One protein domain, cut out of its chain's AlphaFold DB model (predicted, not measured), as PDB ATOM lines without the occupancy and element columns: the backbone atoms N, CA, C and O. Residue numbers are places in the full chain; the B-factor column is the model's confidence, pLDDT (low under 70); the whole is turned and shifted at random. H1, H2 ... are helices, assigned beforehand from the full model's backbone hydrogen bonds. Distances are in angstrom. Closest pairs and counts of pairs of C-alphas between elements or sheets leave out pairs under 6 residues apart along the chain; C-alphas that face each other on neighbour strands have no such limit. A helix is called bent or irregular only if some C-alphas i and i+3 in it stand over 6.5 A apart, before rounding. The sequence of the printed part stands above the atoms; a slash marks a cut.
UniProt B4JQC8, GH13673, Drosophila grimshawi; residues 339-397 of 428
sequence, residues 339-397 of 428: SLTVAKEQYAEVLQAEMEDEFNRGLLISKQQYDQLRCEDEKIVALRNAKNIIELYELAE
ATOM      1  N   SER A 339      22.243  49.435 -42.464       62.75
ATOM      2  CA  SER A 339      23.612  49.918 -42.677       62.75
ATOM      3  C   SER A 339      24.363  50.147 -41.362       62.75
ATOM      4  O   SER A 339      25.565  49.916 -41.309       62.75
ATOM      5  N   LEU A 340      23.676  50.578 -40.299       61.78
ATOM      6  CA  LEU A 340      24.276  50.803 -38.985       61.78
ATOM      7  C   LEU A 340      24.523  49.492 -38.228       61.78
ATOM      8  O   LEU A 340      25.522  49.391 -37.522       61.78
ATOM      9  N   THR A 341      23.644  48.492 -38.354       71.06
ATOM     10  CA  THR A 341      23.882  47.162 -37.768       71.06
ATOM     11  C   THR A 341      25.034  46.459 -38.468       71.06
ATOM     12  O   THR A 341      25.943  46.004 -37.788       71.06
ATOM     13  N   VAL A 342      25.067  46.485 -39.803       78.38
ATOM     14  CA  VAL A 342      26.168  45.896 -40.582       78.38
ATOM     15  C   VAL A 342      27.487  46.624 -40.307       78.38
ATOM     16  O   VAL A 342      28.508  45.974 -40.118       78.38
ATOM     17  N   ALA A 343      27.484  47.956 -40.194       73.75
ATOM     18  CA  ALA A 343      28.692  48.705 -39.833       73.75
ATOM     19  C   ALA A 343      29.173  48.401 -38.402       73.75
ATOM     20  O   ALA A 343      30.374  48.320 -38.162       73.75
ATOM     21  N   LYS A 344      28.255  48.205 -37.446       78.44
ATOM     22  CA  LYS A 344      28.604  47.790 -36.077       78.44
ATOM     23  C   LYS A 344      29.152  46.368 -36.023       78.44
ATOM     24  O   LYS A 344      30.076  46.125 -35.257       78.44
ATOM     25  N   GLU A 345      28.592  45.458 -36.811       79.44
ATOM     26  CA  GLU A 345      29.069  44.078 -36.930       79.44
ATOM     27  C   GLU A 345      30.464  44.042 -37.557       79.44
ATOM     28  O   GLU A 345      31.367  43.456 -36.974       79.44
ATOM     29  N   GLN A 346      30.686  44.775 -38.649       78.56
ATOM     30  CA  GLN A 346      32.005  44.900 -39.277       78.56
ATOM     31  C   GLN A 346      33.037  45.527 -38.337       78.56
ATOM     32  O   GLN A 346      34.165  45.056 -38.254       78.56
ATOM     33  N   TYR A 347      32.659  46.568 -37.592       81.19
ATOM     34  CA  TYR A 347      33.543  47.166 -36.593       81.19
ATOM     35  C   TYR A 347      33.864  46.192 -35.451       81.19
ATOM     36  O   TYR A 347      35.000  46.136 -34.989       81.19
ATOM     37  N   ALA A 348      32.887  45.392 -35.012       82.00
ATOM     38  CA  ALA A 348      33.103  44.361 -34.001       82.00
ATOM     39  C   ALA A 348      34.008  43.226 -34.510       82.00
ATOM     40  O   ALA A 348      34.850  42.755 -33.751       82.00
ATOM     41  N   GLU A 349      33.873  42.819 -35.774       85.31
ATOM     42  CA  GLU A 349      34.738  41.820 -36.414       85.31
ATOM     43  C   GLU A 349      36.172  42.330 -36.583       85.31
ATOM     44  O   GLU A 349      37.114  41.607 -36.270       85.31
ATOM     45  N   VAL A 350      36.355  43.584 -37.009       84.81
ATOM     46  CA  VAL A 350      37.685  44.209 -37.106       84.81
ATOM     47  C   VAL A 350      38.344  44.280 -35.732       84.81
ATOM     48  O   VAL A 350      39.501  43.898 -35.593       84.81
ATOM     49  N   LEU A 351      37.598  44.680 -34.700       83.81
ATOM     50  CA  LEU A 351      38.106  44.720 -33.332       83.81
ATOM     51  C   LEU A 351      38.466  43.316 -32.812       83.81
ATOM     52  O   LEU A 351      39.466  43.153 -32.120       83.81
ATOM     53  N   GLN A 352      37.676  42.292 -33.150       80.75
ATOM     54  CA  GLN A 352      37.994  40.901 -32.813       80.75
ATOM     55  C   GLN A 352      39.260  40.418 -33.525       80.75
ATOM     56  O   GLN A 352      40.109  39.814 -32.876       80.75
ATOM     57  N   ALA A 353      39.422  40.729 -34.812       82.81
ATOM     58  CA  ALA A 353      40.614  40.375 -35.578       82.81
ATOM     59  C   ALA A 353      41.873  41.081 -35.046       82.81
ATOM     60  O   ALA A 353      42.914  40.447 -34.905       82.81
ATOM     61  N   GLU A 354      41.777  42.362 -34.676       82.19
ATOM     62  CA  GLU A 354      42.875  43.093 -34.031       82.19
ATOM     63  C   GLU A 354      43.249  42.471 -32.679       82.19
ATOM     64  O   GLU A 354      44.430  42.254 -32.409       82.19
ATOM     65  N   MET A 355      42.259  42.105 -31.857       77.00
ATOM     66  CA  MET A 355      42.500  41.409 -30.589       77.00
ATOM     67  C   MET A 355      43.131  40.021 -30.788       77.00
ATOM     68  O   MET A 355      43.989  39.624 -29.999       77.00
ATOM     69  N   GLU A 356      42.724  39.276 -31.820       79.38
ATOM     70  CA  GLU A 356      43.315  37.982 -32.178       79.38
ATOM     71  C   GLU A 356      44.755  38.136 -32.686       79.38
ATOM     72  O   GLU A 356      45.629  37.363 -32.296       79.38
ATOM     73  N   ASP A 357      45.039  39.161 -33.487       81.19
ATOM     74  CA  ASP A 357      46.388  39.479 -33.960       81.19
ATOM     75  C   ASP A 357      47.309  39.919 -32.819       81.19
ATOM     76  O   ASP A 357      48.468  39.505 -32.749       81.19
ATOM     77  N   GLU A 358      46.812  40.731 -31.889       79.88
ATOM     78  CA  GLU A 358      47.525  41.124 -30.674       79.88
ATOM     79  C   GLU A 358      47.742  39.941 -29.717       79.88
ATOM     80  O   GLU A 358      48.810  39.836 -29.104       79.88
ATOM     81  N   PHE A 359      46.783  39.013 -29.631       75.12
ATOM     82  CA  PHE A 359      46.941  37.739 -28.925       75.12
ATOM     83  C   PHE A 359      48.026  36.870 -29.578       75.12
ATOM     84  O   PHE A 359      48.932  36.391 -28.897       75.12
ATOM     85  N   ASN A 360      48.011  36.737 -30.908       80.38
ATOM     86  CA  ASN A 360      49.015  35.988 -31.672       80.38
ATOM     87  C   ASN A 360      50.416  36.614 -31.579       80.38
ATOM     88  O   ASN A 360      51.422  35.905 -31.615       80.38
ATOM     89  N   ARG A 361      50.497  37.942 -31.425       80.50
ATOM     90  CA  ARG A 361      51.745  38.676 -31.149       80.50
ATOM     91  C   ARG A 361      52.198  38.575 -29.688       80.50
ATOM     92  O   ARG A 361      53.287  39.051 -29.372       80.50
ATOM     93  N   GLY A 362      51.398  37.968 -28.810       73.38
ATOM     94  CA  GLY A 362      51.694  37.800 -27.386       73.38
ATOM     95  C   GLY A 362      51.530  39.070 -26.546       73.38
ATOM     96  O   GLY A 362      52.026  39.112 -25.422       73.38
ATOM     97  N   LEU A 363      50.869  40.108 -27.076       75.38
ATOM     98  CA  LEU A 363      50.560  41.342 -26.343       75.38
ATOM     99  C   LEU A 363      49.261  41.225 -25.535       75.38
ATOM    100  O   LEU A 363      49.142  41.841 -24.477       75.38
ATOM    101  N   LEU A 364      48.306  40.421 -26.011       71.06
ATOM    102  CA  LEU A 364      47.078  40.083 -25.294       71.06
ATOM    103  C   LEU A 364      47.128  38.638 -24.795       71.06
ATOM    104  O   LEU A 364      47.683  37.749 -25.432       71.06
ATOM    105  N   ILE A 365      46.521  38.408 -23.636       77.25
ATOM    106  CA  ILE A 365      46.302  37.079 -23.062       77.25
ATOM    107  C   ILE A 365      44.915  36.606 -23.529       77.25
ATOM    108  O   ILE A 365      43.988  37.414 -23.604       77.25
ATOM    109  N   SER A 366      44.745  35.319 -23.861       77.56
ATOM    110  CA  SER A 366      43.440  34.810 -24.323       77.56
ATOM    111  C   SER A 366      42.380  35.010 -23.246       77.56
ATOM    112  O   SER A 366      42.686  34.991 -22.057       77.56
ATOM    113  N   LYS A 367      41.105  35.104 -23.634       73.56
ATOM    114  CA  LYS A 367      40.000  35.205 -22.671       73.56
ATOM    115  C   LYS A 367      40.016  34.077 -21.631       73.56
ATOM    116  O   LYS A 367      39.815  34.330 -20.455       73.56
ATOM    117  N   GLN A 368      40.318  32.848 -22.051       71.62
ATOM    118  CA  GLN A 368      40.404  31.700 -21.144       71.62
ATOM    119  C   GLN A 368      41.587  31.815 -20.177       71.62
ATOM    120  O   GLN A 368      41.440  31.511 -19.000       71.62
ATOM    121  N   GLN A 369      42.743  32.285 -20.649       69.75
ATOM    122  CA  GLN A 369      43.891  32.545 -19.781       69.75
ATOM    123  C   GLN A 369      43.640  33.746 -18.857       69.75
ATOM    124  O   GLN A 369      44.052  33.710 -17.707       69.75
ATOM    125  N   TYR A 370      42.936  34.785 -19.309       70.44
ATOM    126  CA  TYR A 370      42.519  35.908 -18.471       70.44
ATOM    127  C   TYR A 370      41.556  35.450 -17.372       70.44
ATOM    128  O   TYR A 370      41.750  35.808 -16.216       70.44
ATOM    129  N   ASP A 371      40.576  34.611 -17.708       64.38
ATOM    130  CA  ASP A 371      39.636  34.027 -16.748       64.38
ATOM    131  C   ASP A 371      40.338  33.061 -15.767       64.38
ATOM    132  O   ASP A 371      39.898  32.930 -14.634       64.38
ATOM    133  N   GLN A 372      41.453  32.426 -16.160       65.62
ATOM    134  CA  GLN A 372      42.307  31.623 -15.266       65.62
ATOM    135  C   GLN A 372      43.232  32.480 -14.385       65.62
ATOM    136  O   GLN A 372      43.479  32.126 -13.235       65.62
ATOM    137  N   LEU A 373      43.759  33.597 -14.905       64.00
ATOM    138  CA  LEU A 373      44.554  34.563 -14.132       64.00
ATOM    139  C   LEU A 373      43.685  35.361 -13.154       64.00
ATOM    140  O   LEU A 373      44.156  35.815 -12.111       64.00
ATOM    141  N   ARG A 374      42.417  35.564 -13.503       65.44
ATOM    142  CA  ARG A 374      41.408  36.137 -12.630       65.44
ATOM    143  C   ARG A 374      41.014  35.052 -11.636       65.44
ATOM    144  O   ARG A 374      40.165  34.226 -11.928       65.44
ATOM    145  N   CYS A 375      41.652  35.045 -10.470       58.94
ATOM    146  CA  CYS A 375      41.330  34.116  -9.389       58.94
ATOM    147  C   CYS A 375      39.882  34.333  -8.905       58.94
ATOM    148  O   CYS A 375      39.640  35.076  -7.953       58.94
ATOM    149  N   GLU A 376      38.906  33.728  -9.579       66.56
ATOM    150  CA  GLU A 376      37.536  33.605  -9.091       66.56
ATOM    151  C   GLU A 376      37.441  32.323  -8.259       66.56
ATOM    152  O   GLU A 376      37.859  31.253  -8.692       66.56
ATOM    153  N   ASP A 377      36.916  32.437  -7.039       73.81
ATOM    154  CA  ASP A 377      36.717  31.298  -6.140       73.81
ATOM    155  C   ASP A 377      35.730  30.300  -6.781       73.81
ATOM    156  O   ASP A 377      34.642  30.687  -7.227       73.81
ATOM    157  N   GLU A 378      36.088  29.014  -6.834       81.31
ATOM    158  CA  GLU A 378      35.307  27.955  -7.492       81.31
ATOM    159  C   GLU A 378      33.862  27.904  -6.979       81.31
ATOM    160  O   GLU A 378      32.920  27.663  -7.741       81.31
ATOM    161  N   LYS A 379      33.661  28.215  -5.692       82.56
ATOM    162  CA  LYS A 379      32.331  28.264  -5.072       82.56
ATOM    163  C   LYS A 379      31.487  29.419  -5.603       82.56
ATOM    164  O   LYS A 379      30.275  29.270  -5.752       82.56
ATOM    165  N   ILE A 380      32.103  30.553  -5.941       82.06
ATOM    166  CA  ILE A 380      31.421  31.705  -6.552       82.06
ATOM    167  C   ILE A 380      30.988  31.358  -7.980       82.06
ATOM    168  O   ILE A 380      29.867  31.681  -8.388       82.06
ATOM    169  N   VAL A 381      31.833  30.640  -8.723       84.50
ATOM    170  CA  VAL A 381      31.494  30.136 -10.060       84.50
ATOM    171  C   VAL A 381      30.344  29.124  -9.981       84.50
ATOM    172  O   VAL A 381      29.385  29.216 -10.754       84.50
ATOM    173  N   ALA A 382      30.383  28.206  -9.012       84.75
ATOM    174  CA  ALA A 382      29.312  27.243  -8.763       84.75
ATOM    175  C   ALA A 382      27.988  27.928  -8.381       84.75
ATOM    176  O   ALA A 382      26.941  27.578  -8.924       84.75
ATOM    177  N   LEU A 383      28.032  28.959  -7.528       86.75
ATOM    178  CA  LEU A 383      26.861  29.748  -7.136       86.75
ATOM    179  C   LEU A 383      26.200  30.430  -8.343       86.75
ATOM    180  O   LEU A 383      24.979  30.401  -8.482       86.75
ATOM    181  N   ARG A 384      27.001  31.021  -9.237       84.38
ATOM    182  CA  ARG A 384      26.511  31.674 -10.461       84.38
ATOM    183  C   ARG A 384      25.851  30.685 -11.427       84.38
ATOM    184  O   ARG A 384      24.924  31.060 -12.142       84.38
ATOM    185  N   ASN A 385      26.334  29.447 -11.459       89.44
ATOM    186  CA  ASN A 385      25.844  28.403 -12.357       89.44
ATOM    187  C   ASN A 385      24.719  27.543 -11.744       89.44
ATOM    188  O   ASN A 385      24.158  26.695 -12.446       89.44
ATOM    189  N   ALA A 386      24.374  27.750 -10.468       88.38
ATOM    190  CA  ALA A 386      23.342  26.992  -9.769       88.38
ATOM    191  C   ALA A 386      21.954  27.234 -10.387       88.38
ATOM    192  O   ALA A 386      21.494  28.367 -10.532       88.38
ATOM    193  N   LYS A 387      21.262  26.147 -10.749       88.50
ATOM    194  CA  LYS A 387      19.920  26.193 -11.367       88.50
ATOM    195  C   LYS A 387      18.790  26.028 -10.351       88.50
ATOM    196  O   LYS A 387      17.645  26.355 -10.653       88.50
ATOM    197  N   ASN A 388      19.104  25.503  -9.169       94.12
ATOM    198  CA  ASN A 388      18.146  25.171  -8.126       94.12
ATOM    199  C   ASN A 388      18.268  26.159  -6.956       94.12
ATOM    200  O   ASN A 388      19.369  26.481  -6.516       94.12
ATOM    201  N   ILE A 389      17.135  26.637  -6.437       87.75
ATOM    202  CA  ILE A 389      17.106  27.663  -5.380       87.75
ATOM    203  C   ILE A 389      17.709  27.129  -4.075       87.75
ATOM    204  O   ILE A 389      18.373  27.871  -3.359       87.75
ATOM    205  N   ILE A 390      17.491  25.846  -3.774       85.25
ATOM    206  CA  ILE A 390      18.000  25.205  -2.553       85.25
ATOM    207  C   ILE A 390      19.532  25.141  -2.594       85.25
ATOM    208  O   ILE A 390      20.182  25.653  -1.690       85.25
ATOM    209  N   GLU A 391      20.091  24.629  -3.692       87.62
ATOM    210  CA  GLU A 391      21.542  24.566  -3.923       87.62
ATOM    211  C   GLU A 391      22.186  25.958  -3.902       87.62
ATOM    212  O   GLU A 391      23.275  26.130  -3.365       87.62
ATOM    213  N   LEU A 392      21.503  26.979  -4.432       90.00
ATOM    214  CA  LEU A 392      21.984  28.360  -4.391       90.00
ATOM    215  C   LEU A 392      22.108  28.864  -2.948       90.00
ATOM    216  O   LEU A 392      23.135  29.436  -2.590       90.00
ATOM    217  N   TYR A 393      21.093  28.646  -2.106       87.06
ATOM    218  CA  TYR A 393      21.163  29.046  -0.697       87.06
ATOM    219  C   TYR A 393      22.213  28.254   0.083       87.06
ATOM    220  O   TYR A 393      22.886  28.839   0.925       87.06
ATOM    221  N   GLU A 394      22.393  26.967  -0.210       85.44
ATOM    222  CA  GLU A 394      23.426  26.134   0.412       85.44
ATOM    223  C   GLU A 394      24.840  26.590   0.022       85.44
ATOM    224  O   GLU A 394      25.678  26.785   0.900       85.44
ATOM    225  N   LEU A 395      25.094  26.850  -1.265       87.81
ATOM    226  CA  LEU A 395      26.377  27.372  -1.749       87.81
ATOM    227  C   LEU A 395      26.652  28.782  -1.211       87.81
ATOM    228  O   LEU A 395      27.765  29.073  -0.779       87.81
ATOM    229  N   ALA A 396      25.642  29.658  -1.177       85.88
ATOM    230  CA  ALA A 396      25.778  30.992  -0.592       85.88
ATOM    231  C   ALA A 396      26.101  30.903   0.902       85.88
ATOM    232  O   ALA A 396      26.938  31.648   1.415       85.88
ATOM    233  N   GLU A 397      25.459  29.971   1.600       79.62
ATOM    234  CA  GLU A 397      25.712  29.715   3.004       79.62
ATOM    235  C   GLU A 397      27.126  29.176   3.233       79.62
ATOM    236  O   GLU A 397      27.794  29.676   4.127       79.62
TER     237      GLU A 397
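This is residues 339 to 397 of the 428 residues of the protein "GH13673" of Drosophila grimshawi (UniProt B4JQC8). Four helices are strung out along an open, lopsided U: the long helix H1 makes one tall arm, the short helix H2 lies in the base, and a small helical hairpin of H3 and H4 makes the other, shorter arm. The hollow between the arms is empty; H3 and H4 pack side by side, while residues 339 to 354 of H1 stick out free. The printed part has 59 residues with four named helices, in the order H1, H2, H3, H4 along the chain, and no named strand; the class is all helix. The whole is extended, with a radius of gyration of the C-alphas of 18.1 A, and flat, its C-alphas spanning 46 by 33 by 10 A along the three main axes.

The printed part begins with H1, residues 339 to 360, which touches no helix. Residues 339 to 354, which belong to H1, stand free: none of their C-alphas has another C-alpha 8 or more residues away along the chain within 10 A. A short link of 6 residues follows, and then comes H2, residues 367 to 373. H1 and H2 are apart, with no C-alpha of the one within 8 A of the other, though they follow each other in the chain. A tight link of 4 residues joins H2 to H3, residues 378 to 385. H2 and H3 are apart too, and H2 touches no helix. A tight link of 3 residues joins H3 to H4, residues 389 to 397. H3 and H4 touch, with 5 pairs of C-alphas within 8 A. Their closest C-alphas, those of Leu 383 and Leu 392, are 5.8 A apart. The centres of H3 and H4 are 10.2 A apart. The two helices run opposite ways at a shallow tilt of 26 degrees and form a helical hairpin. H1 is apart from both H3 and H4, and H2 is apart from H4. In H1, H2, H3 and H4 each pair of O i and N i+4 inside the helix is within hydrogen-bond range.

H1, the longest helix, has 22 residues, Ser 339 to Asn 360. It begins at C-alpha 339 at (23.612, 49.918, -42.677) and ends at C-alpha 360 at (49.015, 35.988, -31.672), 31.0 A from first to last C-alpha. H2 has 7 residues, Lys 367 to Leu 373, and measures 9.7 A between its first and last C-alphas. H3 has 8 residues, Glu 378 to Asn 385, begins at C-alpha 378 at (35.307, 27.955, -7.492) and measures 10.6 A. H4 has 9 residues, Ile 389 to Glu 397, measures 12.2 A and ends at C-alpha 397 at (25.712, 29.715, 3.004). No helix is bent or irregular.

The two C-alphas farthest apart in the domain are those of Ser 339 and Glu 397, the first and last printed residues, at 50.0 A. The radius of gyration of the C-alphas is 1.75 times the 10.4 A of a compact globule of 59 residues. Without residues 339 to 354, the body of 43 residues spans 46 by 17 by 8 A and has a radius of gyration of 15.7 A. The printed part has no cut, and no link is long. The mean pLDDT of the printed part is 78.7. It is under 70 in 9 residues, namely residues 339 to 340, residue 369 and residues 371 to 376. The mean is 68 in H2, 78 in H1, 84 in H3 and 86 in H4.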